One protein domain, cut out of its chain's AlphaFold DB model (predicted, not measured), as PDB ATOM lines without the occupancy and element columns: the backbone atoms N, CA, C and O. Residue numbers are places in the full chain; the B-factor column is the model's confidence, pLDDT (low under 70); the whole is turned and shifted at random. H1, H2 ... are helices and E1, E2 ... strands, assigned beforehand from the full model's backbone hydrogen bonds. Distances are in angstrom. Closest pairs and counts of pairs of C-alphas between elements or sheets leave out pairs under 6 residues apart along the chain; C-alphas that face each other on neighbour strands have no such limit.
ATOM      1  N   ARG A  18      -6.689 -35.913 -23.833       94.94
ATOM      2  CA  ARG A  18      -5.265 -35.548 -23.764       94.94
ATOM      3  C   ARG A  18      -4.478 -35.850 -25.029       94.94
ATOM      4  O   ARG A  18      -3.424 -35.262 -25.248       94.94
ATOM      5  N   THR A  19      -4.971 -36.757 -25.864       95.00
ATOM      6  CA  THR A  19      -4.282 -37.184 -27.081       95.00
ATOM      7  C   THR A  19      -5.276 -37.279 -28.221       95.00
ATOM      8  O   THR A  19      -6.280 -37.980 -28.110       95.00
ATOM      9  N   LEU A  20      -4.980 -36.592 -29.319       91.94
ATOM     10  CA  LEU A  20      -5.737 -36.674 -30.557       91.94
ATOM     11  C   LEU A  20      -4.773 -36.970 -31.701       91.94
ATOM     12  O   LEU A  20      -3.905 -36.160 -32.012       91.94
ATOM     13  N   ILE A  21      -4.954 -38.135 -32.317       89.94
ATOM     14  CA  ILE A  21      -4.220 -38.551 -33.507       89.94
ATOM     15  C   ILE A  21      -5.242 -38.678 -34.629       89.94
ATOM     16  O   ILE A  21      -6.216 -39.423 -34.512       89.94
ATOM     17  N   LEU A  22      -5.035 -37.916 -35.692       85.56
ATOM     18  CA  LEU A  22      -5.843 -37.927 -36.898       85.56
ATOM     19  C   LEU A  22      -4.968 -38.450 -38.028       85.56
ATOM     20  O   LEU A  22      -4.010 -37.791 -38.412       85.56
ATOM     21  N   GLU A  23      -5.288 -39.631 -38.543       81.75
ATOM     22  CA  GLU A  23      -4.522 -40.270 -39.610       81.75
ATOM     23  C   GLU A  23      -5.408 -40.476 -40.838       81.75
ATOM     24  O   GLU A  23      -6.447 -41.129 -40.745       81.75
ATOM     25  N   ASN A  24      -5.001 -39.928 -41.985       74.06
ATOM     26  CA  ASN A  24      -5.754 -39.994 -43.243       74.06
ATOM     27  C   ASN A  24      -7.183 -39.441 -43.135       74.06
ATOM     28  O   ASN A  24      -8.125 -39.983 -43.720       74.06
ATOM     29  N   VAL A  25      -7.352 -38.370 -42.357       72.12
ATOM     30  CA  VAL A  25      -8.651 -37.752 -42.089       72.12
ATOM     31  C   VAL A  25      -8.717 -36.372 -42.721       72.12
ATOM     32  O   VAL A  25      -8.073 -35.445 -42.236       72.12
ATOM     33  N   VAL A  26      -9.581 -36.207 -43.729       68.44
ATOM     34  CA  VAL A  26      -9.898 -34.875 -44.263       68.44
ATOM     35  C   VAL A  26     -10.611 -34.095 -43.155       68.44
ATOM     36  O   VAL A  26     -11.617 -34.583 -42.626       68.44
ATOM     37  N   PRO A  27     -10.135 -32.897 -42.776       61.91
ATOM     38  CA  PRO A  27     -10.747 -32.127 -41.711       61.91
ATOM     39  C   PRO A  27     -12.168 -31.752 -42.136       61.91
ATOM     40  O   PRO A  27     -12.386 -30.966 -43.057       61.91
ATOM     41  N   TRP A  28     -13.161 -32.351 -41.477       60.88
ATOM     42  CA  TRP A  28     -14.572 -32.110 -41.765       60.88
ATOM     43  C   TRP A  28     -14.909 -30.631 -41.533       60.88
ATOM     44  O   TRP A  28     -14.816 -30.135 -40.411       60.88
ATOM     45  N   GLY A  29     -15.311 -29.921 -42.590       60.00
ATOM     46  CA  GLY A  29     -15.512 -28.466 -42.541       60.00
ATOM     47  C   GLY A  29     -14.242 -27.642 -42.796       60.00
ATOM     48  O   GLY A  29     -14.250 -26.431 -42.582       60.00
ATOM     49  N   GLY A  30     -13.171 -28.281 -43.272       68.56
ATOM     50  CA  GLY A  30     -11.888 -27.664 -43.592       68.56
ATOM     51  C   GLY A  30     -11.008 -27.378 -42.369       68.56
ATOM     52  O   GLY A  30     -11.415 -27.614 -41.225       68.56
ATOM     53  N   PRO A  31      -9.804 -26.820 -42.588       70.88
ATOM     54  CA  PRO A  31      -8.840 -26.526 -41.526       70.88
ATOM     55  C   PRO A  31      -9.407 -25.648 -40.403       70.88
ATOM     56  O   PRO A  31      -9.120 -25.878 -39.233       70.88
ATOM     57  N   ALA A  32     -10.277 -24.687 -40.731       72.25
ATOM     58  CA  ALA A  32     -10.910 -23.812 -39.743       72.25
ATOM     59  C   ALA A  32     -11.814 -24.578 -38.758       72.25
ATOM     60  O   ALA A  32     -11.807 -24.293 -37.560       72.25
ATOM     61  N   GLY A  33     -12.569 -25.570 -39.247       74.12
ATOM     62  CA  GLY A  33     -13.416 -26.420 -38.407       74.12
ATOM     63  C   GLY A  33     -12.594 -27.279 -37.447       74.12
ATOM     64  O   GLY A  33     -12.919 -27.362 -36.261       74.12
ATOM     65  N   LEU A  34     -11.487 -27.847 -37.938       79.25
ATOM     66  CA  LEU A  34     -10.536 -28.594 -37.114       79.25
ATOM     67  C   LEU A  34      -9.900 -27.698 -36.045       79.25
ATOM     68  O   LEU A  34      -9.940 -28.041 -34.869       79.25
ATOM     69  N   VAL A  35      -9.385 -26.527 -36.421       79.81
ATOM     70  CA  VAL A  35      -8.771 -25.574 -35.481       79.81
ATOM     71  C   VAL A  35      -9.759 -25.147 -34.395       79.81
ATOM     72  O   VAL A  35      -9.402 -25.094 -33.219       79.81
ATOM     73  N   HIS A  36     -11.016 -24.888 -34.759       79.94
ATOM     74  CA  HIS A  36     -12.050 -24.559 -33.782       79.94
ATOM     75  C   HIS A  36     -12.311 -25.714 -32.806       79.94
ATOM     76  O   HIS A  36     -12.406 -25.482 -31.603       79.94
ATOM     77  N   ALA A  37     -12.385 -26.953 -33.303       82.44
ATOM     78  CA  ALA A  37     -12.560 -28.127 -32.454       82.44
ATOM     79  C   ALA A  37     -11.362 -28.350 -31.521       82.44
ATOM     80  O   ALA A  37     -11.566 -28.612 -30.339       82.44
ATOM     81  N   LEU A  38     -10.131 -28.164 -32.011       85.56
ATOM     82  CA  LEU A  38      -8.922 -28.215 -31.182       85.56
ATOM     83  C   LEU A  38      -8.988 -27.199 -30.039       85.56
ATOM     84  O   LEU A  38      -8.635 -27.524 -28.912       85.56
ATOM     85  N   GLY A  39      -9.513 -25.999 -30.293       83.81
ATOM     86  CA  GLY A  39      -9.656 -24.958 -29.272       83.81
ATOM     87  C   GLY A  39     -10.599 -25.290 -28.123       83.81
ATOM     88  O   GLY A  39     -10.508 -24.662 -27.070       83.81
ATOM     89  N   ALA A  40     -11.480 -26.274 -28.297       85.38
ATOM     90  CA  ALA A  40     -12.329 -26.777 -27.222       85.38
ATOM     91  C   ALA A  40     -11.611 -27.804 -26.323       85.38
ATOM     92  O   ALA A  40     -12.106 -28.121 -25.241       85.38
ATOM     93  N   LEU A  41     -10.448 -28.316 -26.741       88.81
ATOM     94  CA  LEU A  41      -9.692 -29.361 -26.051       88.81
ATOM     95  C   LEU A  41      -8.604 -28.742 -25.165       88.81
ATOM     96  O   LEU A  41      -7.413 -28.817 -25.458       88.81
ATOM     97  N   ALA A  42      -9.019 -28.103 -24.070       86.25
ATOM     98  CA  ALA A  42      -8.103 -27.391 -23.177       86.25
ATOM     99  C   ALA A  42      -7.039 -28.302 -22.532       86.25
ATOM    100  O   ALA A  42      -5.934 -27.832 -22.280       86.25
ATOM    101  N   GLU A  43      -7.356 -29.582 -22.300       91.31
ATOM    102  CA  GLU A  43      -6.440 -30.574 -21.711       91.31
ATOM    103  C   GLU A  43      -5.598 -31.338 -22.747       91.31
ATOM    104  O   GLU A  43      -4.888 -32.278 -22.387       91.31
ATOM    105  N   LEU A  44      -5.668 -30.969 -24.030       94.50
ATOM    106  CA  LEU A  44      -4.931 -31.664 -25.081       94.50
ATOM    107  C   LEU A  44      -3.421 -31.502 -24.871       94.50
ATOM    108  O   LEU A  44      -2.890 -30.399 -24.958       94.50
ATOM    109  N   GLU A  45      -2.732 -32.615 -24.621       96.50
ATOM    110  CA  GLU A  45      -1.282 -32.675 -24.427       96.50
ATOM    111  C   GLU A  45      -0.553 -33.079 -25.716       96.50
ATOM    112  O   GLU A  45       0.565 -32.627 -25.963       96.50
ATOM    113  N   VAL A  46      -1.173 -33.912 -26.556       95.69
ATOM    114  CA  VAL A  46      -0.576 -34.430 -27.792       95.69
ATOM    115  C   VAL A  46      -1.561 -34.295 -28.945       95.69
ATOM    116  O   VAL A  46      -2.669 -34.832 -28.886       95.69
ATOM    117  N   PHE A  47      -1.133 -33.624 -30.009       93.38
ATOM    118  CA  PHE A  47      -1.856 -33.560 -31.273       93.38
ATOM    119  C   PHE A  47      -0.967 -34.059 -32.403       93.38
ATOM    120  O   PHE A  47       0.130 -33.537 -32.605       93.38
ATOM    121  N   GLU A  48      -1.456 -35.040 -33.153       91.62
ATOM    122  CA  GLU A  48      -0.793 -35.529 -34.353       91.62
ATOM    123  C   GLU A  48      -1.785 -35.555 -35.513       91.62
ATOM    124  O   GLU A  48      -2.861 -36.143 -35.416       91.62
ATOM    125  N   TYR A  49      -1.414 -34.925 -36.619       86.19
ATOM    126  CA  TYR A  49      -2.174 -34.933 -37.860       86.19
ATOM    127  C   TYR A  49      -1.293 -35.520 -38.954       86.19
ATOM    128  O   TYR A  49      -0.284 -34.928 -39.341       86.19
ATOM    129  N   ARG A  50      -1.636 -36.735 -39.380       80.62
ATOM    130  CA  ARG A  50      -0.822 -37.564 -40.259       80.62
ATOM    131  C   ARG A  50      -1.548 -37.892 -41.552       80.62
ATOM    132  O   ARG A  50      -2.711 -38.290 -41.537       80.62
ATOM    133  N   TRP A  51      -0.820 -37.808 -42.655       73.69
ATOM    134  CA  TRP A  51      -1.297 -38.204 -43.971       73.69
ATOM    135  C   TRP A  51      -0.369 -39.213 -44.611       73.69
ATOM    136  O   TRP A  51       0.852 -39.069 -44.583       73.69
ATOM    137  N   THR A  52      -0.985 -40.212 -45.226       60.91
ATOM    138  CA  THR A  52      -0.312 -41.256 -45.993       60.91
ATOM    139  C   THR A  52      -0.780 -41.284 -47.451       60.91
ATOM    140  O   THR A  52      -0.325 -42.146 -48.191       60.91
ATOM    141  N   ARG A  53      -1.705 -40.402 -47.869       57.66
ATOM    142  CA  ARG A  53      -2.188 -40.285 -49.258       57.66
ATOM    143  C   ARG A  53      -2.097 -38.851 -49.772       57.66
ATOM    144  O   ARG A  53      -2.435 -37.908 -49.049       57.66
ATOM    145  N   ASP A  54      -1.704 -38.719 -51.036       53.25
ATOM    146  CA  ASP A  54      -1.746 -37.458 -51.771       53.25
ATOM    147  C   ASP A  54      -3.201 -37.101 -52.075       53.25
ATOM    148  O   ASP A  54      -3.944 -37.866 -52.679       53.25
ATOM    149  N   HIS A  55      -3.634 -35.945 -51.586       53.62
ATOM    150  CA  HIS A  55      -4.982 -35.422 -51.810       53.62
ATOM    151  C   HIS A  55      -4.929 -33.973 -52.305       53.62
ATOM    152  O   HIS A  55      -5.881 -33.219 -52.130       53.62
ATOM    153  N   PHE A  56      -3.814 -33.592 -52.950       50.09
ATOM    154  CA  PHE A  56      -3.496 -32.218 -53.349       50.09
ATOM    155  C   PHE A  56      -4.636 -31.533 -54.134       50.09
ATOM    156  O   PHE A  56      -4.919 -30.359 -53.885       50.09
ATOM    157  N   ASP A  57      -5.368 -32.274 -54.974       43.44
ATOM    158  CA  ASP A  57      -6.524 -31.779 -55.742       43.44
ATOM    159  C   ASP A  57      -7.677 -31.246 -54.872       43.44
ATOM    160  O   ASP A  57      -8.367 -30.299 -55.259       43.44
ATOM    161  N   GLU A  58      -7.871 -31.784 -53.665       47.78
ATOM    162  CA  GLU A  58      -8.864 -31.275 -52.710       47.78
ATOM    163  C   GLU A  58      -8.334 -30.044 -51.945       47.78
ATOM    164  O   GLU A  58      -9.122 -29.225 -51.456       47.78
ATOM    165  N   THR A  59      -7.007 -29.846 -51.923       45.94
ATOM    166  CA  THR A  59      -6.312 -28.872 -51.060       45.94
ATOM    167  C   THR A  59      -6.020 -27.506 -51.691       45.94
ATOM    168  O   THR A  59      -5.968 -26.491 -50.990       45.94
ATOM    169  N   ILE A  60      -5.925 -27.413 -53.027       42.47
ATOM    170  CA  ILE A  60      -5.735 -26.128 -53.742       42.47
ATOM    171  C   ILE A  60      -6.887 -25.153 -53.445       42.47
ATOM    172  O   ILE A  60      -6.685 -23.939 -53.362       42.47
ATOM    173  N   THR A  61      -8.087 -25.675 -53.184       43.88
ATOM    174  CA  THR A  61      -9.239 -24.862 -52.777       43.88
ATOM    175  C   THR A  61      -9.009 -24.167 -51.423       43.88
ATOM    176  O   THR A  61      -9.538 -23.078 -51.202       43.88
ATOM    177  N   TYR A  62      -8.172 -24.723 -50.537       43.69
ATOM    178  CA  TYR A  62      -7.817 -24.108 -49.250       43.69
ATOM    179  C   TYR A  62      -6.729 -23.040 -49.369       43.69
ATOM    180  O   TYR A  62      -6.715 -22.104 -48.567       43.69
ATOM    181  N   ALA A  63      -5.877 -23.098 -50.400       43.06
ATOM    182  CA  ALA A  63      -4.848 -22.084 -50.627       43.06
ATOM    183  C   ALA A  63      -5.447 -20.683 -50.858       43.06
ATOM    184  O   ALA A  63      -4.900 -19.680 -50.406       43.06
ATOM    185  N   CYS A  64      -6.624 -20.610 -51.492       41.69
ATOM    186  CA  CYS A  64      -7.370 -19.359 -51.660       41.69
ATOM    187  C   CYS A  64      -8.042 -18.857 -50.365       41.69
ATOM    188  O   CYS A  64      -8.430 -17.693 -50.296       41.69
ATOM    189  N   VAL A  65      -8.172 -19.707 -49.339       47.16
ATOM    190  CA  VAL A  65      -8.837 -19.406 -48.054       47.16
ATOM    191  C   VAL A  65      -7.831 -19.056 -46.943       47.16
ATOM    192  O   VAL A  65      -8.214 -18.454 -45.937       47.16
ATOM    193  N   LEU A  66      -6.535 -19.327 -47.154       48.41
ATOM    194  CA  LEU A  66      -5.416 -19.020 -46.243       48.41
ATOM    195  C   LEU A  66      -5.353 -17.561 -45.753       48.41
ATOM    196  O   LEU A  66      -4.686 -17.277 -44.760       48.41
ATOM    197  N   CYS A  67      -6.036 -16.629 -46.418       44.38
ATOM    198  CA  CYS A  67      -5.943 -15.198 -46.135       44.38
ATOM    199  C   CYS A  67      -7.159 -14.592 -45.411       44.38
ATOM    200  O   CYS A  67      -7.177 -13.379 -45.208       44.38
ATOM    201  N   SER A  68      -8.188 -15.367 -45.043       42.91
ATOM    202  CA  SER A  68      -9.493 -14.765 -44.695       42.91
ATOM    203  C   SER A  68      -9.877 -14.738 -43.212       42.91
ATOM    204  O   SER A  68     -10.852 -14.066 -42.879       42.91
ATOM    205  N   SER A  69      -9.159 -15.393 -42.291       45.41
ATOM    206  CA  SER A  69      -9.426 -15.173 -40.860       45.41
ATOM    207  C   SER A  69      -8.283 -15.624 -39.946       45.41
ATOM    208  O   SER A  69      -7.961 -16.811 -39.927       45.41
ATOM    209  N   PRO A  70      -7.684 -14.725 -39.140       51.53
ATOM    210  CA  PRO A  70      -6.744 -15.115 -38.103       51.53
ATOM    211  C   PRO A  70      -7.522 -15.670 -36.906       51.53
ATOM    212  O   PRO A  70      -7.710 -15.003 -35.889       51.53
ATOM    213  N   THR A  71      -7.995 -16.910 -37.001       60.50
ATOM    214  CA  THR A  71      -8.322 -17.669 -35.792       60.50
ATOM    215  C   THR A  71      -7.009 -17.989 -35.104       60.50
ATOM    216  O   THR A  71      -6.174 -18.673 -35.673       60.50
ATOM    217  N   SER A  72      -6.804 -17.453 -33.905       71.56
ATOM    218  CA  SER A  72      -5.642 -17.747 -33.070       71.56
ATOM    219  C   SER A  72      -6.110 -18.575 -31.880       71.56
ATOM    220  O   SER A  72      -6.358 -18.041 -30.795       71.56
ATOM    221  N   VAL A  73      -6.255 -19.876 -32.092       84.50
ATOM    222  CA  VAL A  73      -6.705 -20.813 -31.063       84.50
ATOM    223  C   VAL A  73      -5.538 -21.197 -30.161       84.50
ATOM    224  O   VAL A  73      -4.477 -21.583 -30.641       84.50
ATOM    225  N   ARG A  74      -5.716 -21.074 -28.844       87.31
ATOM    226  CA  ARG A  74      -4.689 -21.417 -27.850       87.31
ATOM    227  C   ARG A  74      -4.875 -22.852 -27.371       87.31
ATOM    228  O   ARG A  74      -5.990 -23.221 -27.019       87.31
ATOM    229  N   LEU A  75      -3.783 -23.609 -27.294       90.69
ATOM    230  CA  LEU A  75      -3.755 -24.970 -26.746       90.69
ATOM    231  C   LEU A  75      -2.826 -25.015 -25.521       90.69
ATOM    232  O   LEU A  75      -1.670 -25.402 -25.650       90.69
ATOM    233  N   PRO A  76      -3.277 -24.562 -24.337       89.62
ATOM    234  CA  PRO A  76      -2.392 -24.249 -23.211       89.62
ATOM    235  C   PRO A  76      -1.651 -25.462 -22.631       89.62
ATOM    236  O   PRO A  76      -0.567 -25.296 -22.080       89.62
ATOM    237  N   SER A  77      -2.219 -26.663 -22.753       92.69
ATOM    238  CA  SER A  77      -1.638 -27.900 -22.218       92.69
ATOM    239  C   SER A  77      -0.812 -28.688 -23.232       92.69
ATOM    240  O   SER A  77      -0.266 -29.733 -22.875       92.69
ATOM    241  N   LEU A  78      -0.697 -28.206 -24.476       95.00
ATOM    242  CA  LEU A  78      -0.054 -28.965 -25.540       95.00
ATOM    243  C   LEU A  78       1.451 -29.092 -25.296       95.00
ATOM    244  O   LEU A  78       2.171 -28.101 -25.187       95.00
ATOM    245  N   LYS A  79       1.923 -30.333 -25.251       95.00
ATOM    246  CA  LYS A  79       3.333 -30.700 -25.099       95.00
ATOM    247  C   LYS A  79       3.953 -31.133 -26.417       95.00
ATOM    248  O   LYS A  79       5.141 -30.911 -26.606       95.00
ATOM    249  N   ARG A  80       3.172 -31.749 -27.309       94.81
ATOM    250  CA  ARG A  80       3.654 -32.285 -28.586       94.81
ATOM    251  C   ARG A  80       2.669 -31.993 -29.713       94.81
ATOM    252  O   ARG A  80       1.489 -32.331 -29.617       94.81
ATOM    253  N   PHE A  81       3.180 -31.390 -30.778       94.38
ATOM    254  CA  PHE A  81       2.453 -31.024 -31.984       94.38
ATOM    255  C   PHE A  81       3.150 -31.631 -33.200       94.38
ATOM    256  O   PHE A  81       4.285 -31.267 -33.504       94.38
ATOM    257  N   VAL A  82       2.480 -32.557 -33.886       92.00
ATOM    258  CA  VAL A  82       3.030 -33.257 -35.051       92.00
ATOM    259  C   VAL A  82       2.138 -33.042 -36.266       92.00
ATOM    260  O   VAL A  82       0.949 -33.350 -36.221       92.00
ATOM    261  N   LEU A  83       2.730 -32.578 -37.361       87.56
ATOM    262  CA  LEU A  83       2.116 -32.530 -38.686       87.56
ATOM    263  C   LEU A  83       2.946 -33.393 -39.639       87.56
ATOM    264  O   LEU A  83       4.175 -33.307 -39.636       87.56
ATOM    265  N   SER A  84       2.299 -34.241 -40.433       74.62
ATOM    266  CA  SER A  84       2.965 -35.040 -41.471       74.62
ATOM    267  C   SER A  84       2.723 -34.437 -42.845       74.62
ATOM    268  O   SER A  84       1.939 -34.966 -43.632       74.62
ATOM    269  N   GLY A  85       3.420 -33.346 -43.135       63.81
ATOM    270  CA  GLY A  85       3.462 -32.787 -44.472       63.81
ATOM    271  C   GLY A  85       3.881 -31.323 -44.531       63.81
ATOM    272  O   GLY A  85       3.927 -30.595 -43.540       63.81
ATOM    273  N   PHE A  86       4.184 -30.908 -45.760       63.66
ATOM    274  CA  PHE A  86       4.201 -29.513 -46.193       63.66
ATOM    275  C   PHE A  86       2.942 -29.233 -47.033       63.66
ATOM    276  O   PHE A  86       3.020 -28.634 -48.105       63.66
ATOM    277  N   LEU A  87       1.780 -29.708 -46.563       70.94
ATOM    278  CA  LEU A  87       0.493 -29.496 -47.224       70.94
ATOM    279  C   LEU A  87      -0.105 -28.132 -46.870       70.94
ATOM    280  O   LEU A  87       0.246 -27.504 -45.865       70.94
ATOM    281  N   ALA A  88      -1.066 -27.681 -47.678       71.38
ATOM    282  CA  ALA A  88      -1.804 -26.448 -47.414       71.38
ATOM    283  C   ALA A  88      -2.521 -26.492 -46.052       71.38
ATOM    284  O   ALA A  88      -2.547 -25.499 -45.324       71.38
ATOM    285  N   GLU A  89      -3.064 -27.651 -45.686       73.88
ATOM    286  CA  GLU A  89      -3.749 -27.940 -44.425       73.88
ATOM    287  C   GLU A  89      -2.803 -27.797 -43.245       73.88
ATOM    288  O   GLU A  89      -3.169 -27.167 -42.257       73.88
ATOM    289  N   ASP A  90      -1.593 -28.344 -43.352       78.44
ATOM    290  CA  ASP A  90      -0.585 -28.297 -42.294       78.44
ATOM    291  C   ASP A  90      -0.223 -26.845 -41.981       78.44
ATOM    292  O   ASP A  90      -0.240 -26.409 -40.825       78.44
ATOM    293  N   VAL A  91      -0.000 -26.055 -43.037       78.75
ATOM    294  CA  VAL A  91       0.254 -24.614 -42.933       78.75
ATOM    295  C   VAL A  91      -0.951 -23.887 -42.325       78.75
ATOM    296  O   VAL A  91      -0.770 -23.036 -41.449       78.75
ATOM    297  N   CYS A  92      -2.182 -24.226 -42.722       78.19
ATOM    298  CA  CYS A  92      -3.403 -23.652 -42.143       78.19
ATOM    299  C   CYS A  92      -3.540 -23.971 -40.647       78.19
ATOM    300  O   CYS A  92      -3.806 -23.076 -39.846       78.19
ATOM    301  N   ILE A  93      -3.366 -25.236 -40.260       82.38
ATOM    302  CA  ILE A  93      -3.496 -25.691 -38.873       82.38
ATOM    303  C   ILE A  93      -2.431 -25.000 -38.023       82.38
ATOM    304  O   ILE A  93      -2.761 -24.368 -37.023       82.38
ATOM    305  N   PHE A  94      -1.163 -25.045 -38.436       87.25
ATOM    306  CA  PHE A  94      -0.078 -24.441 -37.667       87.25
ATOM    307  C   PHE A  94      -0.211 -22.917 -37.543       87.25
ATOM    308  O   PHE A  94      -0.048 -22.359 -36.454       87.25
ATOM    309  N   SER A  95      -0.562 -22.222 -38.630       84.88
ATOM    310  CA  SER A  95      -0.730 -20.761 -38.612       84.88
ATOM    311  C   SER A  95      -1.898 -20.289 -37.746       84.88
ATOM    312  O   SER A  95      -1.830 -19.194 -37.183       84.88
ATOM    313  N   ALA A  96      -2.929 -21.115 -37.569       84.56
ATOM    314  CA  ALA A  96      -4.102 -20.778 -36.771       84.56
ATOM    315  C   ALA A  96      -3.984 -21.167 -35.280       84.56
ATOM    316  O   ALA A  96      -4.814 -20.783 -34.450       84.56
ATOM    317  N   LEU A  97      -2.945 -21.914 -34.902       87.25
ATOM    318  CA  LEU A  97      -2.718 -22.327 -33.520       87.25
ATOM    319  C   LEU A  97      -1.690 -21.432 -32.822       87.25
ATOM    320  O   LEU A  97      -0.743 -20.926 -33.424       87.25
ATOM    321  N   ARG A  98      -1.885 -21.215 -31.522       89.56
ATOM    322  CA  ARG A  98      -0.880 -20.706 -30.584       89.56
ATOM    323  C   ARG A  98      -0.508 -21.832 -29.639       89.56
ATOM    324  O   ARG A  98      -1.334 -22.266 -28.831       89.56
ATOM    325  N   LEU A  99       0.727 -22.290 -29.784       92.00
ATOM    326  CA  LEU A  99       1.285 -23.398 -29.028       92.00
ATOM    327  C   LEU A  99       2.045 -22.864 -27.806       92.00
ATOM    328  O   LEU A  99       2.608 -21.769 -27.889       92.00
ATOM    329  N   PRO A 100       2.085 -23.608 -26.690       92.06
ATOM    330  CA  PRO A 100       2.898 -23.246 -25.537       92.06
ATOM    331  C   PRO A 100       4.382 -23.111 -25.918       92.06
ATOM    332  O   PRO A 100       4.858 -23.907 -26.726       92.06
ATOM    333  N   PRO A 101       5.137 -22.174 -25.316       90.19
ATOM    334  CA  PRO A 101       6.564 -21.961 -25.598       90.19
ATOM    335  C   PRO A 101       7.438 -23.218 -25.525       90.19
ATOM    336  O   PRO A 101       8.398 -23.365 -26.272       90.19
ATOM    337  N   ALA A 102       7.101 -24.130 -24.613       91.06
ATOM    338  CA  ALA A 102       7.854 -25.355 -24.379       91.06
ATOM    339  C   ALA A 102       7.330 -26.564 -25.180       91.06
ATOM    340  O   ALA A 102       7.810 -27.675 -24.953       91.06
ATOM    341  N   ALA A 103       6.360 -26.376 -26.082       92.38
ATOM    342  CA  ALA A 103       5.819 -27.459 -26.894       92.38
ATOM    343  C   ALA A 103       6.856 -27.979 -27.899       92.38
ATOM    344  O   ALA A 103       7.502 -27.211 -28.609       92.38
ATOM    345  N   GLU A 104       6.978 -29.301 -27.988       94.62
ATOM    346  CA  GLU A 104       7.692 -29.967 -29.071       94.62
ATOM    347  C   GLU A 104       6.886 -29.816 -30.366       94.62
ATOM    348  O   GLU A 104       5.706 -30.178 -30.420       94.62
ATOM    349  N   ILE A 105       7.526 -29.296 -31.412       93.69
ATOM    350  CA  ILE A 105       6.918 -29.106 -32.732       93.69
ATOM    351  C   ILE A 105       7.668 -29.978 -33.729       93.69
ATOM    352  O   ILE A 105       8.882 -29.853 -33.875       93.69
ATOM    353  N   VAL A 106       6.943 -30.836 -34.441       91.50
ATOM    354  CA  VAL A 106       7.488 -31.674 -35.508       91.50
ATOM    355  C   VAL A 106       6.624 -31.504 -36.749       91.50
ATOM    356  O   VAL A 106       5.473 -31.930 -36.783       91.50
ATOM    357  N   VAL A 107       7.182 -30.887 -37.781       87.12
ATOM    358  CA  VAL A 107       6.591 -30.824 -39.120       87.12
ATOM    359  C   VAL A 107       7.431 -31.732 -40.002       87.12
ATOM    360  O   VAL A 107       8.506 -31.349 -40.454       87.12
ATOM    361  N   GLY A 108       6.987 -32.976 -40.138       78.69
ATOM    362  CA  GLY A 108       7.722 -34.034 -40.822       78.69
ATOM    363  C   GLY A 108       7.290 -34.208 -42.274       78.69
ATOM    364  O   GLY A 108       6.175 -33.847 -42.648       78.69
ATOM    365  N   SER A 109       8.130 -34.851 -43.087       67.06
ATOM    366  CA  SER A 109       7.692 -35.388 -44.383       67.06
ATOM    367  C   SER A 109       6.570 -36.423 -44.195       67.06
ATOM    368  O   SER A 109       6.491 -37.058 -43.137       67.06
ATOM    369  N   LYS A 110       5.723 -36.627 -45.214       64.06
ATOM    370  CA  LYS A 110       4.705 -37.692 -45.202       64.06
ATOM    371  C   LYS A 110       5.386 -39.023 -44.870       64.06
ATOM    372  O   LYS A 110       6.358 -39.401 -45.523       64.06
ATOM    373  N   SER A 111       4.904 -39.728 -43.847       51.66
ATOM    374  CA  SER A 111       5.392 -41.071 -43.549       51.66
ATOM    375  C   SER A 111       4.956 -41.991 -44.685       51.66
ATOM    376  O   SER A 111       3.778 -42.341 -44.785       51.66
ATOM    377  N   SER A 112       5.894 -42.354 -45.558       41.59
ATOM    378  CA  SER A 112       5.671 -43.326 -46.619       41.59
ATOM    379  C   SER A 112       5.437 -44.701 -45.995       41.59
ATOM    380  O   SER A 112       6.345 -45.509 -45.805       41.59
ATOM    381  N   HIS A 113       4.179 -45.015 -45.700       36.09
ATOM    382  CA  HIS A 113       3.741 -46.395 -45.833       36.09
ATOM    383  C   HIS A 113       3.848 -46.724 -47.318       36.09
ATOM    384  O   HIS A 113       2.932 -46.452 -48.078       36.09
ATOM    385  N   THR A 114       5.037 -47.189 -47.705       36.41
ATOM    386  CA  THR A 114       5.411 -47.829 -48.969       36.41
ATOM    387  C   THR A 114       4.218 -48.171 -49.865       36.41
ATOM    388  O   THR A 114       3.709 -49.286 -49.797       36.41
ATOM    389  N   TRP A 122       2.209 -33.286 -58.537       45.91
ATOM    390  CA  TRP A 122       1.576 -31.959 -58.502       45.91
ATOM    391  C   TRP A 122       2.145 -30.998 -57.442       45.91
ATOM    392  O   TRP A 122       2.268 -29.800 -57.707       45.91
ATOM    393  N   GLU A 123       2.592 -31.490 -56.277       49.31
ATOM    394  CA  GLU A 123       3.409 -30.690 -55.337       49.31
ATOM    395  C   GLU A 123       4.758 -30.310 -55.970       49.31
ATOM    396  O   GLU A 123       5.332 -29.247 -55.696       49.31
ATOM    397  N   GLU A 124       5.235 -31.166 -56.869       53.53
ATOM    398  CA  GLU A 124       6.420 -30.968 -57.695       53.53
ATOM    399  C   GLU A 124       6.174 -29.951 -58.827       53.53
ATOM    400  O   GLU A 124       7.070 -29.160 -59.138       53.53
ATOM    401  N   GLU A 125       4.955 -29.885 -59.374       55.28
ATOM    402  CA  GLU A 125       4.550 -28.955 -60.443       55.28
ATOM    403  C   GLU A 125       4.051 -27.584 -59.952       55.28
ATOM    404  O   GLU A 125       4.020 -26.631 -60.737       55.28
ATOM    405  N   ALA A 126       3.701 -27.428 -58.666       62.25
ATOM    406  CA  ALA A 126       3.173 -26.163 -58.146       62.25
ATOM    407  C   ALA A 126       4.115 -24.980 -58.471       62.25
ATOM    408  O   ALA A 126       5.324 -25.094 -58.254       62.25
ATOM    409  N   PRO A 127       3.627 -23.823 -58.954       69.25
ATOM    410  CA  PRO A 127       4.502 -22.703 -59.293       69.25
ATOM    411  C   PRO A 127       5.336 -22.237 -58.092       69.25
ATOM    412  O   PRO A 127       4.831 -22.147 -56.972       69.25
ATOM    413  N   GLY A 128       6.599 -21.859 -58.315       70.31
ATOM    414  CA  GLY A 128       7.492 -21.415 -57.234       70.31
ATOM    415  C   GLY A 128       6.951 -20.235 -56.409       70.31
ATOM    416  O   GLY A 128       7.264 -20.117 -55.228       70.31
ATOM    417  N   CYS A 129       6.088 -19.389 -56.986       69.75
ATOM    418  CA  CYS A 129       5.408 -18.312 -56.259       69.75
ATOM    419  C   CYS A 129       4.367 -18.821 -55.249       69.75
ATOM    420  O   CYS A 129       4.246 -18.250 -54.167       69.75
ATOM    421  N   VAL A 130       3.654 -19.904 -55.569       72.00
ATOM    422  CA  VAL A 130       2.692 -20.555 -54.669       72.00
ATOM    423  C   VAL A 130       3.446 -21.216 -53.516       72.00
ATOM    424  O   VAL A 130       3.126 -20.973 -52.354       72.00
ATOM    425  N   LEU A 131       4.518 -21.952 -53.833       73.88
ATOM    426  CA  LEU A 131       5.405 -22.554 -52.834       73.88
ATOM    427  C   LEU A 131       6.019 -21.497 -51.903       73.88
ATOM    428  O   LEU A 131       6.042 -21.673 -50.688       73.88
ATOM    429  N   GLY A 132       6.454 -20.363 -52.462       75.75
ATOM    430  CA  GLY A 132       6.948 -19.222 -51.692       75.75
ATOM    431  C   GLY A 132       5.888 -18.608 -50.772       75.75
ATOM    432  O   GLY A 132       6.207 -18.237 -49.645       75.75
ATOM    433  N   GLY A 133       4.628 -18.546 -51.213       75.94
ATOM    434  CA  GLY A 133       3.501 -18.101 -50.389       75.94
ATOM    435  C   GLY A 133       3.274 -19.004 -49.174       75.94
ATOM    436  O   GLY A 133       3.247 -18.513 -48.044       75.94
ATOM    437  N   PHE A 134       3.192 -20.322 -49.385       76.94
ATOM    438  CA  PHE A 134       3.064 -21.304 -48.299       76.94
ATOM    439  C   PHE A 134       4.232 -21.237 -47.318       76.94
ATOM    440  O   PHE A 134       4.029 -21.153 -46.105       76.94
ATOM    441  N   ALA A 135       5.456 -21.212 -47.846       79.38
ATOM    442  CA  ALA A 135       6.667 -21.110 -47.046       79.38
ATOM    443  C   ALA A 135       6.692 -19.821 -46.206       79.38
ATOM    444  O   ALA A 135       7.098 -19.846 -45.045       79.38
ATOM    445  N   GLY A 136       6.200 -18.706 -46.758       80.56
ATOM    446  CA  GLY A 136       6.053 -17.441 -46.041       80.56
ATOM    447  C   GLY A 136       5.065 -17.514 -44.874       80.56
ATOM    448  O   GLY A 136       5.376 -17.032 -43.786       80.56
ATOM    449  N   VAL A 137       3.902 -18.150 -45.057       82.38
ATOM    450  CA  VAL A 137       2.906 -18.329 -43.978       82.38
ATOM    451  C   VAL A 137       3.453 -19.229 -42.871       82.38
ATOM    452  O   VAL A 137       3.318 -18.905 -41.689       82.38
ATOM    453  N   LEU A 138       4.119 -20.322 -43.241       83.56
ATOM    454  CA  LEU A 138       4.776 -21.226 -42.300       83.56
ATOM    455  C   LEU A 138       5.856 -20.501 -41.482       83.56
ATOM    456  O   LEU A 138       5.878 -20.597 -40.255       83.56
ATOM    457  N   ALA A 139       6.708 -19.718 -42.149       84.44
ATOM    458  CA  ALA A 139       7.743 -18.920 -41.497       84.44
ATOM    459  C   ALA A 139       7.151 -17.851 -40.566       84.44
ATOM    460  O   ALA A 139       7.662 -17.651 -39.467       84.44
ATOM    461  N   ALA A 140       6.055 -17.194 -40.957       85.50
ATOM    462  CA  ALA A 140       5.361 -16.227 -40.105       85.50
ATOM    463  C   ALA A 140       4.733 -16.889 -38.865       85.50
ATOM    464  O   ALA A 140       4.794 -16.338 -37.765       85.50
ATOM    465  N   ALA A 141       4.160 -18.088 -39.019       86.56
ATOM    466  CA  ALA A 141       3.630 -18.865 -37.903       86.56
ATOM    467  C   ALA A 141       4.735 -19.269 -36.917       86.56
ATOM    468  O   ALA A 141       4.550 -19.114 -35.709       86.56
ATOM    469  N   LEU A 142       5.890 -19.705 -37.432       88.88
ATOM    470  CA  LEU A 142       7.066 -20.008 -36.621       88.88
ATOM    471  C   LEU A 142       7.614 -18.756 -35.924       88.88
ATOM    472  O   LEU A 142       7.875 -18.808 -34.730       88.88
ATOM    473  N   ALA A 143       7.737 -17.624 -36.623       87.06
ATOM    474  CA  ALA A 143       8.219 -16.371 -36.040       87.06
ATOM    475  C   ALA A 143       7.334 -15.915 -34.874       87.06
ATOM    476  O   ALA A 143       7.830 -15.643 -33.788       87.06
ATOM    477  N   ARG A 144       6.010 -15.943 -35.047       87.62
ATOM    478  CA  ARG A 144       5.061 -15.661 -33.960       87.62
ATOM    479  C   ARG A 144       5.247 -16.602 -32.765       87.62
ATOM    480  O   ARG A 144       5.172 -16.157 -31.627       87.62
ATOM    481  N   HIS A 145       5.486 -17.891 -33.006       90.06
ATOM    482  CA  HIS A 145       5.765 -18.832 -31.922       90.06
ATOM    483  C   HIS A 145       7.096 -18.518 -31.220       90.06
ATOM    484  O   HIS A 145       7.143 -18.510 -29.996       90.06
ATOM    485  N   LEU A 146       8.157 -18.197 -31.966       89.44
ATOM    486  CA  LEU A 146       9.451 -17.814 -31.394       89.44
ATOM    487  C   LEU A 146       9.387 -16.491 -30.619       89.44
ATOM    488  O   LEU A 146      10.081 -16.334 -29.620       89.44
ATOM    489  N   GLU A 147       8.542 -15.547 -31.034       87.94
ATOM    490  CA  GLU A 147       8.259 -14.338 -30.258       87.94
ATOM    491  C   GLU A 147       7.634 -14.687 -28.901       87.94
ATOM    492  O   GLU A 147       8.131 -14.236 -27.870       87.94
ATOM    493  N   ASP A 148       6.611 -15.551 -28.890       87.31
ATOM    494  CA  ASP A 148       6.015 -16.055 -27.649       87.31
ATOM    495  C   ASP A 148       7.081 -16.795 -26.800       87.31
ATOM    496  O   ASP A 148       7.150 -16.582 -25.593       87.31
ATOM    497  N   VAL A 149       7.971 -17.596 -27.400       88.75
ATOM    498  CA  VAL A 149       9.095 -18.276 -26.714       88.75
ATOM    499  C   VAL A 149      10.033 -17.284 -26.018       88.75
ATOM    500  O   VAL A 149      10.317 -17.435 -24.827       88.75
ATOM    501  N   VAL A 150      10.470 -16.241 -26.725       85.75
ATOM    502  CA  VAL A 150      11.370 -15.210 -26.180       85.75
ATOM    503  C   VAL A 150      10.702 -14.420 -25.057       85.75
ATOM    504  O   VAL A 150      11.329 -14.161 -24.031       85.75
ATOM    505  N   GLN A 151       9.413 -14.094 -25.193       86.44
ATOM    506  CA  GLN A 151       8.643 -13.433 -24.132       86.44
ATOM    507  C   GLN A 151       8.566 -14.263 -22.840       86.44
ATOM    508  O   GLN A 151       8.352 -13.699 -21.768       86.44
ATOM    509  N   HIS A 152       8.778 -15.580 -22.921       86.62
ATOM    510  CA  HIS A 152       8.814 -16.491 -21.773       86.62
ATOM    511  C   HIS A 152      10.245 -16.819 -21.301       86.62
ATOM    512  O   HIS A 152      10.440 -17.783 -20.562       86.62
ATOM    513  N   GLY A 153      11.250 -16.028 -21.697       83.12
ATOM    514  CA  GLY A 153      12.631 -16.155 -21.208       83.12
ATOM    515  C   GLY A 153      13.419 -17.319 -21.815       83.12
ATOM    516  O   GLY A 153      14.470 -17.704 -21.299       83.12
ATOM    517  N   MET A 154      12.916 -17.904 -22.902       86.12
ATOM    518  CA  MET A 154      13.612 -18.946 -23.648       86.12
ATOM    519  C   MET A 154      14.370 -18.344 -24.833       86.12
ATOM    520  O   MET A 154      13.937 -17.376 -25.454       86.12
ATOM    521  N   VAL A 155      15.499 -18.953 -25.177       83.94
ATOM    522  CA  VAL A 155      16.353 -18.569 -26.304       83.94
ATOM    523  C   VAL A 155      16.588 -19.755 -27.228       83.94
ATOM    524  O   VAL A 155      16.481 -20.917 -26.825       83.94
ATOM    525  N   ILE A 156      16.950 -19.457 -28.475       83.94
ATOM    526  CA  ILE A 156      17.431 -20.459 -29.427       83.94
ATOM    527  C   ILE A 156      18.887 -20.772 -29.062       83.94
ATOM    528  O   ILE A 156      19.785 -19.946 -29.272       83.94
ATOM    529  N   LYS A 157      19.119 -21.949 -28.475       82.75
ATOM    530  CA  LYS A 157      20.459 -22.430 -28.110       82.75
ATOM    531  C   LYS A 157      21.191 -22.932 -29.343       82.75
ATOM    532  O   LYS A 157      22.253 -22.423 -29.683       82.75
ATOM    533  N   ASP A 158      20.556 -23.845 -30.065       80.19
ATOM    534  CA  ASP A 158      21.133 -24.444 -31.260       80.19
ATOM    535  C   ASP A 158      20.154 -24.369 -32.427       80.19
ATOM    536  O   ASP A 158      18.952 -24.587 -32.267       80.19
ATOM    537  N   ALA A 159      20.681 -24.098 -33.615       81.75
ATOM    538  CA  ALA A 159      19.983 -24.289 -34.876       81.75
ATOM    539  C   ALA A 159      20.780 -25.256 -35.757       81.75
ATOM    540  O   ALA A 159      21.937 -25.006 -36.089       81.75
ATOM    541  N   PHE A 160      20.157 -26.354 -36.166       81.44
ATOM    542  CA  PHE A 160      20.717 -27.324 -37.097       81.44
ATOM    543  C   PHE A 160      20.013 -27.167 -38.441       81.44
ATOM    544  O   PHE A 160      18.830 -27.476 -38.578       81.44
ATOM    545  N   VAL A 161      20.738 -26.675 -39.440       75.88
ATOM    546  CA  VAL A 161      20.241 -26.523 -40.809       75.88
ATOM    547  C   VAL A 161      20.831 -27.637 -41.659       75.88
ATOM    548  O   VAL A 161      22.045 -27.751 -41.818       75.88
ATOM    549  N   THR A 162      19.986 -28.476 -42.236       72.06
ATOM    550  CA  THR A 162      20.432 -29.529 -43.146       72.06
ATOM    551  C   THR A 162      19.910 -29.281 -44.550       72.06
ATOM    552  O   THR A 162      18.983 -28.500 -44.760       72.06
ATOM    553  N   GLY A 163      20.461 -30.004 -45.524       64.56
ATOM    554  CA  GLY A 163      19.847 -30.093 -46.846       64.56
ATOM    555  C   GLY A 163      18.432 -30.685 -46.818       64.56
ATOM    556  O   GLY A 163      17.783 -30.705 -47.849       64.56
ATOM    557  N   HIS A 164      17.931 -31.172 -45.684       71.06
ATOM    558  CA  HIS A 164      16.619 -31.803 -45.564       71.06
ATOM    559  C   HIS A 164      15.708 -31.088 -44.570       71.06
ATOM    560  O   HIS A 164      14.603 -31.556 -44.341       71.06
ATOM    561  N   GLY A 165      16.125 -29.969 -43.969       78.00
ATOM    562  CA  GLY A 165      15.293 -29.343 -42.952       78.00
ATOM    563  C   GLY A 165      15.995 -28.390 -42.004       78.00
ATOM    564  O   GLY A 165      17.174 -28.062 -42.149       78.00
ATOM    565  N   LEU A 166      15.231 -27.967 -41.005       85.50
ATOM    566  CA  LEU A 166      15.643 -27.077 -39.930       85.50
ATOM    567  C   LEU A 166      15.238 -27.691 -38.592       85.50
ATOM    568  O   LEU A 166      14.076 -28.030 -38.391       85.50
ATOM    569  N   GLN A 167      16.167 -27.742 -37.648       89.19
ATOM    570  CA  GLN A 167      15.874 -28.046 -36.256       89.19
ATOM    571  C   GLN A 167      16.363 -26.914 -35.358       89.19
ATOM    572  O   GLN A 167      17.464 -26.401 -35.536       89.19
ATOM    573  N   LEU A 168      15.548 -26.538 -34.379       88.81
ATOM    574  CA  LEU A 168      15.874 -25.574 -33.338       88.81
ATOM    575  C   LEU A 168      15.802 -26.266 -31.981       88.81
ATOM    576  O   LEU A 168      14.849 -26.997 -31.699       88.81
ATOM    577  N   VAL A 169      16.789 -25.996 -31.136       88.12
ATOM    578  CA  VAL A 169      16.794 -26.376 -29.726       88.12
ATOM    579  C   VAL A 169      16.605 -25.111 -28.908       88.12
ATOM    580  O   VAL A 169      17.429 -24.194 -28.939       88.12
ATOM    581  N   LEU A 170      15.498 -25.063 -28.180       88.19
ATOM    582  CA  LEU A 170      15.132 -23.973 -27.296       88.19
ATOM    583  C   LEU A 170      15.490 -24.331 -25.857       88.19
ATOM    584  O   LEU A 170      15.354 -25.475 -25.421       88.19
ATOM    585  N   GLY A 171      15.892 -23.341 -25.078       84.75
ATOM    586  CA  GLY A 171      16.054 -23.520 -23.643       84.75
ATOM    587  C   GLY A 171      16.073 -22.193 -22.912       84.75
ATOM    588  O   GLY A 171      16.189 -21.143 -23.531       84.75
ATOM    589  N   LEU A 172      15.974 -22.251 -21.588       83.75
ATOM    590  CA  LEU A 172      16.127 -21.063 -20.756       83.75
ATOM    591  C   LEU A 172      17.540 -20.495 -20.905       83.75
ATOM    592  O   LEU A 172      18.519 -21.259 -20.948       83.75
ATOM    593  N   ASP A 173      17.613 -19.170 -20.982       73.12
ATOM    594  CA  ASP A 173      18.862 -18.427 -20.891       73.12
ATOM    595  C   ASP A 173      19.377 -18.510 -19.448       73.12
ATOM    596  O   ASP A 173      18.858 -17.858 -18.545       73.12
ATOM    597  N   ARG A 174      20.349 -19.397 -19.213       61.06
ATOM    598  CA  ARG A 174      20.995 -19.567 -17.902       61.06
ATOM    599  C   ARG A 174      22.245 -18.689 -17.761       61.06
ATOM    600  O   ARG A 174      22.771 -18.577 -16.657       61.06
ATOM    601  N   ASP A 175      22.698 -18.053 -18.841       52.12
ATOM    602  CA  ASP A 175      23.958 -17.303 -18.861       52.12
ATOM    603  C   ASP A 175      23.762 -15.851 -18.389       52.12
ATOM    604  O   ASP A 175      24.671 -15.257 -17.807       52.12
ATOM    605  N   GLY A 203      16.946 -29.567 -24.495       69.25
ATOM    606  CA  GLY A 203      16.037 -28.432 -24.668       69.25
ATOM    607  C   GLY A 203      14.819 -28.785 -25.536       69.25
ATOM    608  O   GLY A 203      14.843 -29.770 -26.281       69.25
ATOM    609  N   THR A 204      13.752 -27.985 -25.448       86.19
ATOM    610  CA  THR A 204      12.555 -28.150 -26.287       86.19
ATOM    611  C   THR A 204      12.945 -28.074 -27.759       86.19
ATOM    612  O   THR A 204      13.708 -27.195 -28.158       86.19
ATOM    613  N   ARG A 205      12.422 -28.989 -28.580       90.50
ATOM    614  CA  ARG A 205      12.785 -29.090 -29.995       90.50
ATOM    615  C   ARG A 205      11.665 -28.622 -30.909       90.50
ATOM    616  O   ARG A 205      10.507 -28.996 -30.735       90.50
ATOM    617  N   ILE A 206      12.052 -27.877 -31.934       91.69
ATOM    618  CA  ILE A 206      11.223 -27.570 -33.098       91.69
ATOM    619  C   ILE A 206      11.932 -28.163 -34.309       91.69
ATOM    620  O   ILE A 206      13.081 -27.820 -34.562       91.69
ATOM    621  N   THR A 207      11.273 -29.047 -35.047       90.12
ATOM    622  CA  THR A 207      11.852 -29.746 -36.200       90.12
ATOM    623  C   THR A 207      10.949 -29.578 -37.415       90.12
ATOM    624  O   THR A 207       9.745 -29.810 -37.333       90.12
ATOM    625  N   PHE A 208      11.543 -29.180 -38.534       86.56
ATOM    626  CA  PHE A 208      10.931 -29.107 -39.855       86.56
ATOM    627  C   PHE A 208      11.736 -29.987 -40.812       86.56
ATOM    628  O   PHE A 208      12.818 -29.579 -41.237       86.56
ATOM    629  N   ASP A 209      11.205 -31.154 -41.169       81.00
ATOM    630  CA  ASP A 209      11.794 -32.059 -42.158       81.00
ATOM    631  C   ASP A 209      11.164 -31.791 -43.524       81.00
ATOM    632  O   ASP A 209      10.036 -32.192 -43.814       81.00
ATOM    633  N   ILE A 210      11.901 -31.083 -44.370       74.38
ATOM    634  CA  ILE A 210      11.471 -30.709 -45.713       74.38
ATOM    635  C   ILE A 210      11.620 -31.931 -46.630       74.38
ATOM    636  O   ILE A 210      12.727 -32.472 -46.749       74.38
ATOM    637  N   PRO A 211      10.541 -32.369 -47.306       66.19
ATOM    638  CA  PRO A 211      10.595 -33.532 -48.179       66.19
ATOM    639  C   PRO A 211      11.582 -33.321 -49.341       66.19
ATOM    640  O   PRO A 211      11.866 -32.180 -49.732       66.19
ATOM    641  N   PRO A 212      12.125 -34.409 -49.916       62.53
ATOM    642  CA  PRO A 212      12.903 -34.308 -51.140       62.53
ATOM    643  C   PRO A 212      11.997 -33.810 -52.276       62.53
ATOM    644  O   PRO A 212      11.033 -34.471 -52.639       62.53
ATOM    645  N   PHE A 213      12.314 -32.641 -52.833       65.50
ATOM    646  CA  PHE A 213      11.707 -32.150 -54.072       65.50
ATOM    647  C   PHE A 213      12.534 -32.603 -55.279       65.50
ATOM    648  O   PHE A 213      13.752 -32.754 -55.169       65.50
ATOM    649  N   ASN A 214      11.896 -32.699 -56.450       59.25
ATOM    650  CA  ASN A 214      12.568 -33.026 -57.715       59.25
ATOM    651  C   ASN A 214      13.732 -32.097 -58.061       59.25
ATOM    652  O   ASN A 214      14.680 -32.523 -58.719       59.25
ATOM    653  N   THR A 215      13.663 -30.831 -57.638       66.25
ATOM    654  CA  THR A 215      14.755 -29.882 -57.844       66.25
ATOM    655  C   THR A 215      15.211 -29.254 -56.522       66.25
ATOM    656  O   THR A 215      14.371 -28.887 -55.687       66.25
ATOM    657  N   PRO A 216      16.533 -29.095 -56.310       69.12
ATOM    658  CA  PRO A 216      17.076 -28.453 -55.113       69.12
ATOM    659  C   PRO A 216      16.556 -27.023 -54.885       69.12
ATOM    660  O   PRO A 216      16.395 -26.596 -53.743       69.12
ATOM    661  N   GLU A 217      16.219 -26.293 -55.950       72.81
ATOM    662  CA  GLU A 217      15.753 -24.901 -55.885       72.81
ATOM    663  C   GLU A 217      14.394 -24.771 -55.192       72.81
ATOM    664  O   GLU A 217      14.155 -23.797 -54.480       72.81
ATOM    665  N   ARG A 218      13.494 -25.747 -55.366       73.12
ATOM    666  CA  ARG A 218      12.178 -25.737 -54.703       73.12
ATOM    667  C   ARG A 218      12.320 -25.896 -53.196       73.12
ATOM    668  O   ARG A 218      11.696 -25.173 -52.424       73.12
ATOM    669  N   ARG A 219      13.208 -26.796 -52.781       73.19
ATOM    670  CA  ARG A 219      13.570 -26.992 -51.376       73.19
ATOM    671  C   ARG A 219      14.188 -25.728 -50.777       73.19
ATOM    672  O   ARG A 219      13.850 -25.342 -49.658       73.19
ATOM    673  N   ASP A 220      15.034 -25.044 -51.546       75.75
ATOM    674  CA  ASP A 220      15.646 -23.784 -51.127       75.75
ATOM    675  C   ASP A 220      14.626 -22.661 -50.918       75.75
ATOM    676  O   ASP A 220      14.858 -21.809 -50.067       75.75
ATOM    677  N   ILE A 221      13.492 -22.644 -51.631       77.19
ATOM    678  CA  ILE A 221      12.420 -21.658 -51.394       77.19
ATOM    679  C   ILE A 221      11.892 -21.777 -49.958       77.19
ATOM    680  O   ILE A 221      11.768 -20.765 -49.263       77.19
ATOM    681  N   ILE A 222      11.633 -23.004 -49.494       78.44
ATOM    682  CA  ILE A 222      11.140 -23.257 -48.134       78.44
ATOM    683  C   ILE A 222      12.223 -22.941 -47.103       78.44
ATOM    684  O   ILE A 222      11.972 -22.184 -46.162       78.44
ATOM    685  N   LEU A 223      13.438 -23.467 -47.297       78.62
ATOM    686  CA  LEU A 223      14.564 -23.213 -46.392       78.62
ATOM    687  C   LEU A 223      14.850 -21.717 -46.263       78.62
ATOM    688  O   LEU A 223      15.025 -21.213 -45.155       78.62
ATOM    689  N   LYS A 224      14.844 -20.982 -47.377       79.06
ATOM    690  CA  LYS A 224      15.059 -19.536 -47.384       79.06
ATOM    691  C   LYS A 224      13.962 -18.789 -46.637       79.06
ATOM    692  O   LYS A 224      14.282 -17.855 -45.913       79.06
ATOM    693  N   ALA A 225      12.695 -19.180 -46.761       80.75
ATOM    694  CA  ALA A 225      11.628 -18.548 -45.986       80.75
ATOM    695  C   ALA A 225      11.807 -18.795 -44.477       80.75
ATOM    696  O   ALA A 225      11.782 -17.851 -43.689       80.75
ATOM    697  N   LEU A 226      12.068 -20.041 -44.067       79.94
ATOM    698  CA  LEU A 226      12.284 -20.379 -42.655       79.94
ATOM    699  C   LEU A 226      13.515 -19.660 -42.076       79.94
ATOM    700  O   LEU A 226      13.465 -19.133 -40.968       79.94
ATOM    701  N   ILE A 227      14.610 -19.568 -42.830       75.50
ATOM    702  CA  ILE A 227      15.852 -18.935 -42.362       75.50
ATOM    703  C   ILE A 227      15.765 -17.407 -42.447       75.50
ATOM    704  O   ILE A 227      15.930 -16.716 -41.440       75.50
ATOM    705  N   SER A 228      15.505 -16.856 -43.632       72.19
ATOM    706  CA  SER A 228      15.582 -15.413 -43.874       72.19
ATOM    707  C   SER A 228      14.364 -14.659 -43.334       72.19
ATOM    708  O   SER A 228      14.524 -13.521 -42.899       72.19
ATOM    709  N   SER A 229      13.159 -15.243 -43.327       68.56
ATOM    710  CA  SER A 229      11.950 -14.539 -42.854       68.56
ATOM    711  C   SER A 229      11.672 -14.732 -41.365       68.56
ATOM    712  O   SER A 229      11.089 -13.840 -40.753       68.56
ATOM    713  N   CYS A 230      12.101 -15.849 -40.774       70.69
ATOM    714  CA  CYS A 230      11.867 -16.140 -39.360       70.69
ATOM    715  C   CYS A 230      13.150 -16.007 -38.525       70.69
ATOM    716  O   CYS A 230      13.235 -15.135 -37.661       70.69
ATOM    717  N   LEU A 231      14.184 -16.805 -38.806       70.75
ATOM    718  CA  LEU A 231      15.375 -16.847 -37.950       70.75
ATOM    719  C   LEU A 231      16.229 -15.578 -37.985       70.75
ATOM    720  O   LEU A 231      17.005 -15.364 -37.055       70.75
ATOM    721  N   SER A 232      16.136 -14.749 -39.030       65.56
ATOM    722  CA  SER A 232      16.901 -13.494 -39.167       65.56
ATOM    723  C   SER A 232      16.678 -12.499 -38.023       65.56
ATOM    724  O   SER A 232      17.535 -11.653 -37.782       65.56
ATOM    725  N   GLN A 233      15.568 -12.634 -37.297       68.31
ATOM    726  CA  GLN A 233      15.129 -11.696 -36.264       68.31
ATOM    727  C   GLN A 233      15.636 -12.048 -34.853       68.31
ATOM    728  O   GLN A 233      15.489 -11.242 -33.940       68.31
ATOM    729  N   TYR A 234      16.246 -13.226 -34.664       69.81
ATOM    730  CA  TYR A 234      16.604 -13.755 -33.341       69.81
ATOM    731  C   TYR A 234      18.107 -13.984 -33.190       69.81
ATOM    732  O   TYR A 234      18.770 -14.412 -34.133       69.81
ATOM    733  N   ASN A 235      18.656 -13.760 -31.996       65.00
ATOM    734  CA  ASN A 235      20.025 -14.177 -31.683       65.00
ATOM    735  C   ASN A 235      20.072 -15.702 -31.521       65.00
ATOM    736  O   ASN A 235      19.243 -16.278 -30.817       65.00
ATOM    737  N   ILE A 236      21.037 -16.346 -32.177       65.50
ATOM    738  CA  ILE A 236      21.232 -17.798 -32.132       65.50
ATOM    739  C   ILE A 236      22.632 -18.053 -31.582       65.50
ATOM    740  O   ILE A 236      23.598 -17.529 -32.136       65.50
ATOM    741  N   HIS A 237      22.738 -18.831 -30.504       60.97
ATOM    742  CA  HIS A 237      24.024 -19.072 -29.839       60.97
ATOM    743  C   HIS A 237      24.943 -19.964 -30.684       60.97
ATOM    744  O   HIS A 237      26.141 -19.707 -30.782       60.97
ATOM    745  N   SER A 238      24.378 -20.984 -31.336       62.75
ATOM    746  CA  SER A 238      25.111 -21.944 -32.162       62.75
ATOM    747  C   SER A 238      24.313 -22.335 -33.409       62.75
ATOM    748  O   SER A 238      23.111 -22.589 -33.339       62.75
ATOM    749  N   ILE A 239      24.977 -22.390 -34.570       65.31
ATOM    750  CA  ILE A 239      24.373 -22.803 -35.848       65.31
ATOM    751  C   ILE A 239      25.237 -23.890 -36.491       65.31
ATOM    752  O   ILE A 239      26.349 -23.633 -36.940       65.31
ATOM    753  N   THR A 240      24.719 -25.105 -36.620       65.94
ATOM    754  CA  THR A 240      25.387 -26.174 -37.376       65.94
ATOM    755  C   THR A 240      24.729 -26.323 -38.741       65.94
ATOM    756  O   THR A 240      23.503 -26.360 -38.829       65.94
ATOM    757  N   TYR A 241      25.522 -26.441 -39.813       63.34
ATOM    758  CA  TYR A 241      25.002 -26.661 -41.165       63.34
ATOM    759  C   TYR A 241      25.699 -27.819 -41.897       63.34
ATOM    760  O   TYR A 241      26.908 -28.007 -41.766       63.34
ATOM    761  N   THR A 242      24.954 -28.589 -42.700       57.69
ATOM    762  CA  THR A 242      25.508 -29.638 -43.587       57.69
ATOM    763  C   THR A 242      25.504 -29.180 -45.056       57.69
ATOM    764  O   THR A 242      24.551 -28.575 -45.539       57.69
ATOM    765  N   ARG A 243      26.631 -29.402 -45.752       51.56
ATOM    766  CA  ARG A 243      27.110 -28.688 -46.964       51.56
ATOM    767  C   ARG A 243      26.377 -28.958 -48.298       51.56
ATOM    768  O   ARG A 243      27.015 -29.048 -49.342       51.56
ATOM    769  N   SER A 244      25.052 -29.008 -48.327       51.28
ATOM    770  CA  SER A 244      24.309 -29.083 -49.602       51.28
ATOM    771  C   SER A 244      23.114 -28.134 -49.678       51.28
ATOM    772  O   SER A 244      22.090 -28.453 -50.281       51.28
ATOM    773  N   LEU A 245      23.261 -26.936 -49.102       55.81
ATOM    774  CA  LEU A 245      22.381 -25.812 -49.420       55.81
ATOM    775  C   LEU A 245      22.721 -25.338 -50.836       55.81
ATOM    776  O   LEU A 245      23.820 -24.843 -51.088       55.81
ATOM    777  N   SER A 246      21.800 -25.537 -51.774       53.56
ATOM    778  CA  SER A 246      21.995 -25.229 -53.196       53.56
ATOM    779  C   SER A 246      21.997 -23.722 -53.482       53.56
ATOM    780  O   SER A 246      22.511 -23.295 -54.516       53.56
ATOM    781  N   SER A 247      21.504 -22.898 -52.550       59.44
ATOM    782  CA  SER A 247      21.427 -21.444 -52.695       59.44
ATOM    783  C   SER A 247      22.595 -20.703 -52.018       59.44
ATOM    784  O   SER A 247      22.665 -20.669 -50.785       59.44
ATOM    785  N   PRO A 248      23.427 -19.958 -52.778       62.84
ATOM    786  CA  PRO A 248      24.475 -19.091 -52.225       62.84
ATOM    787  C   PRO A 248      23.941 -18.015 -51.270       62.84
ATOM    788  O   PRO A 248      24.663 -17.546 -50.389       62.84
ATOM    789  N   SER A 249      22.673 -17.617 -51.436       63.03
ATOM    790  CA  SER A 249      22.041 -16.603 -50.585       63.03
ATOM    791  C   SER A 249      21.795 -17.096 -49.159       63.03
ATOM    792  O   SER A 249      22.019 -16.339 -48.221       63.03
ATOM    793  N   ILE A 250      21.435 -18.372 -48.987       61.56
ATOM    794  CA  ILE A 250      21.238 -18.970 -47.658       61.56
ATOM    795  C   ILE A 250      22.591 -19.108 -46.953       61.56
ATOM    796  O   ILE A 250      22.720 -18.727 -45.793       61.56
ATOM    797  N   SER A 251      23.618 -19.576 -47.671       63.56
ATOM    798  CA  SER A 251      24.979 -19.672 -47.131       63.56
ATOM    799  C   SER A 251      25.506 -18.309 -46.681       63.56
ATOM    800  O   SER A 251      26.008 -18.189 -45.571       63.56
ATOM    801  N   THR A 252      25.307 -17.260 -47.487       65.62
ATOM    802  CA  THR A 252      25.737 -15.893 -47.143       65.62
ATOM    803  C   THR A 252      25.003 -15.346 -45.910       65.62
ATOM    804  O   THR A 252      25.627 -14.709 -45.059       65.62
ATOM    805  N   ASP A 253      23.692 -15.588 -45.796       64.81
ATOM    806  CA  ASP A 253      22.889 -15.154 -44.643       64.81
ATOM    807  C   ASP A 253      23.319 -15.865 -43.349       64.81
ATOM    808  O   ASP A 253      23.371 -15.235 -42.292       64.81
ATOM    809  N   LEU A 254      23.670 -17.154 -43.419       64.31
ATOM    810  CA  LEU A 254      24.167 -17.922 -42.271       64.31
ATOM    811  C   LEU A 254      25.609 -17.534 -41.893       64.31
ATOM    812  O   LEU A 254      25.891 -17.307 -40.718       64.31
ATOM    813  N   GLU A 255      26.508 -17.385 -42.872       63.06
ATOM    814  CA  GLU A 255      27.918 -17.005 -42.666       63.06
ATOM    815  C   GLU A 255      28.074 -15.607 -42.056       63.06
ATOM    816  O   GLU A 255      28.916 -15.396 -41.185       63.06
ATOM    817  N   ARG A 256      27.242 -14.637 -42.452       61.94
ATOM    818  CA  ARG A 256      27.268 -13.287 -41.854       61.94
ATOM    819  C   ARG A 256      26.892 -13.269 -40.375       61.94
ATOM    820  O   ARG A 256      27.252 -12.331 -39.670       61.94
ATOM    821  N   ARG A 257      26.155 -14.275 -39.907       57.28
ATOM    822  CA  ARG A 257      25.602 -14.351 -38.544       57.28
ATOM    823  C   ARG A 257      26.431 -15.234 -37.619       57.28
ATOM    824  O   ARG A 257      26.026 -15.509 -36.497       57.28
TER     825      ARG A 257
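AT A GLANCE: This is residues 18 to 114, 122 to 175 and 203 to 257 of the 269 residues of an uncharacterized protein of Peniophora sp. CBMAI 1063 (UniProt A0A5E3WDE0). A broad wall of eight strands has a layer of helices, H3, H5 and H6, over one face, while its other face bears no named helix. The long helix H5 stands in a row of helices side by side, H1, H3, H5, H6 and H7, with the short H2 and H4 beyond the ends of the strands. The printed part has 206 residues, with seven named helices and eight strands in the order E1 H1 E2 H2 E3 H3 E4 H4 H5 E5 E6 E7 H6 E8 H7; the class is mixed, helices and strands. The mixed sheet has the order E1 E2 E3 E4 E7 E6 E5 E8. The whole is compact, with a radius of gyration of the C-alphas of 16.5 A and spans of 46 by 42 by 35 A.

HOW THE PARTS SIT: The sheet runs, strand beside strand, E1, residues 19 to 23, E2, 46 to 50, E3, 80 to 84, E4, 104 to 108, E7, 204 to 209, E6, 165 to 172, E5, 154 to 162, and E8, 236 to 241. It is twisted, its C-alphas lying up to 4.0 A off the best plane. E1 to E4 and E7 are parallel neighbours in that order, with N 20 and O 46 at 2.9 A, N 47 and O 80 at 2.9 A, N 81 and O 104 at 2.8 A, and N 107 and O 207 at 2.8 A within hydrogen-bond range. E6 is antiparallel to E7, with N 168 and O 206 at 2.8 A, and to E5, its hairpin partner, with N 160 and O 167 at 2.8 A. E5 and E8 are parallel, with N 161 and O 240 at 2.8 A. H3, residues 88 to 96, H5, 128 to 151, and H6, 216 to 233, are on the same face of the sheet, at heights over the sheet of 10.3, 9.8 and 10.0 A, an arrangement in two layers, the sheet being one and the helices on one face of it the other. H5 touches H6, closest at the C-alphas of Ala 139 and Leu 226, 4.9 A, at a shallow tilt of 29 degrees, the same way. With residues 134 to 141 alone H5 touches H3, the hub, closest at the C-alphas of Ser 95 and Ala 141, 4.8 A. H3 also touches H1, residues 30 to 39, closest at the C-alphas of Pro 31 and Ile 93, 6.0 A, and H2, residues 56 to 63, closest at those of Ala 63 and Ala 88, 6.2 A. H7, residues 248 to 255, only grazes the sheet and touches H6, closest at the C-alphas of Lys 224 and Ile 250, 6.2 A. H4, residues 122 to 125, is close but not clearly touching H2, with the C-alphas of Phe 56 and Trp 122 7.2 A apart. E1 H1 E2, E2 H2 E3 and E3 H3 E4 are strand-helix-strand units, parallel neighbours with a helix between; E7 H6 E8 is a split one, with E6 and E5 between its strands; these four crossovers are right-handed. Every O i to N i+4 pair is within hydrogen-bond range in H1, H3, H5 and H7, against 2 of 4 in H2 and 10 of 14 in H6; H4 is too short for such a pair.

IN THESE COORDINATES: E1 begins at C-alpha 19, (-4.282, -37.184, -27.081). H5 is 34.1 A long, from C-alpha 128 at (7.492, -21.415, -57.234) to C-alpha 151. H6 is 25.3 A long, with a kink of 25 degrees near residue 223. E6 measures 23.7 A and E5 23.2 A. H7 ends at C-alpha 255, (27.918, -17.005, -42.666).

THE WHOLE: The C-alphas of Asp 57 and Asp 175, the two farthest apart, are 50.0 A from each other. Residues 115 to 121 and 176 to 202 are not printed, and the gaps between C-alphas are 18.9 A and 14.8 A. The link from H2 to E3, residues 64 to 79, is long. The mean pLDDT of the printed part is 73.8, and 77 residues are under 70, among them residues 52 to 71 and 232 to 257.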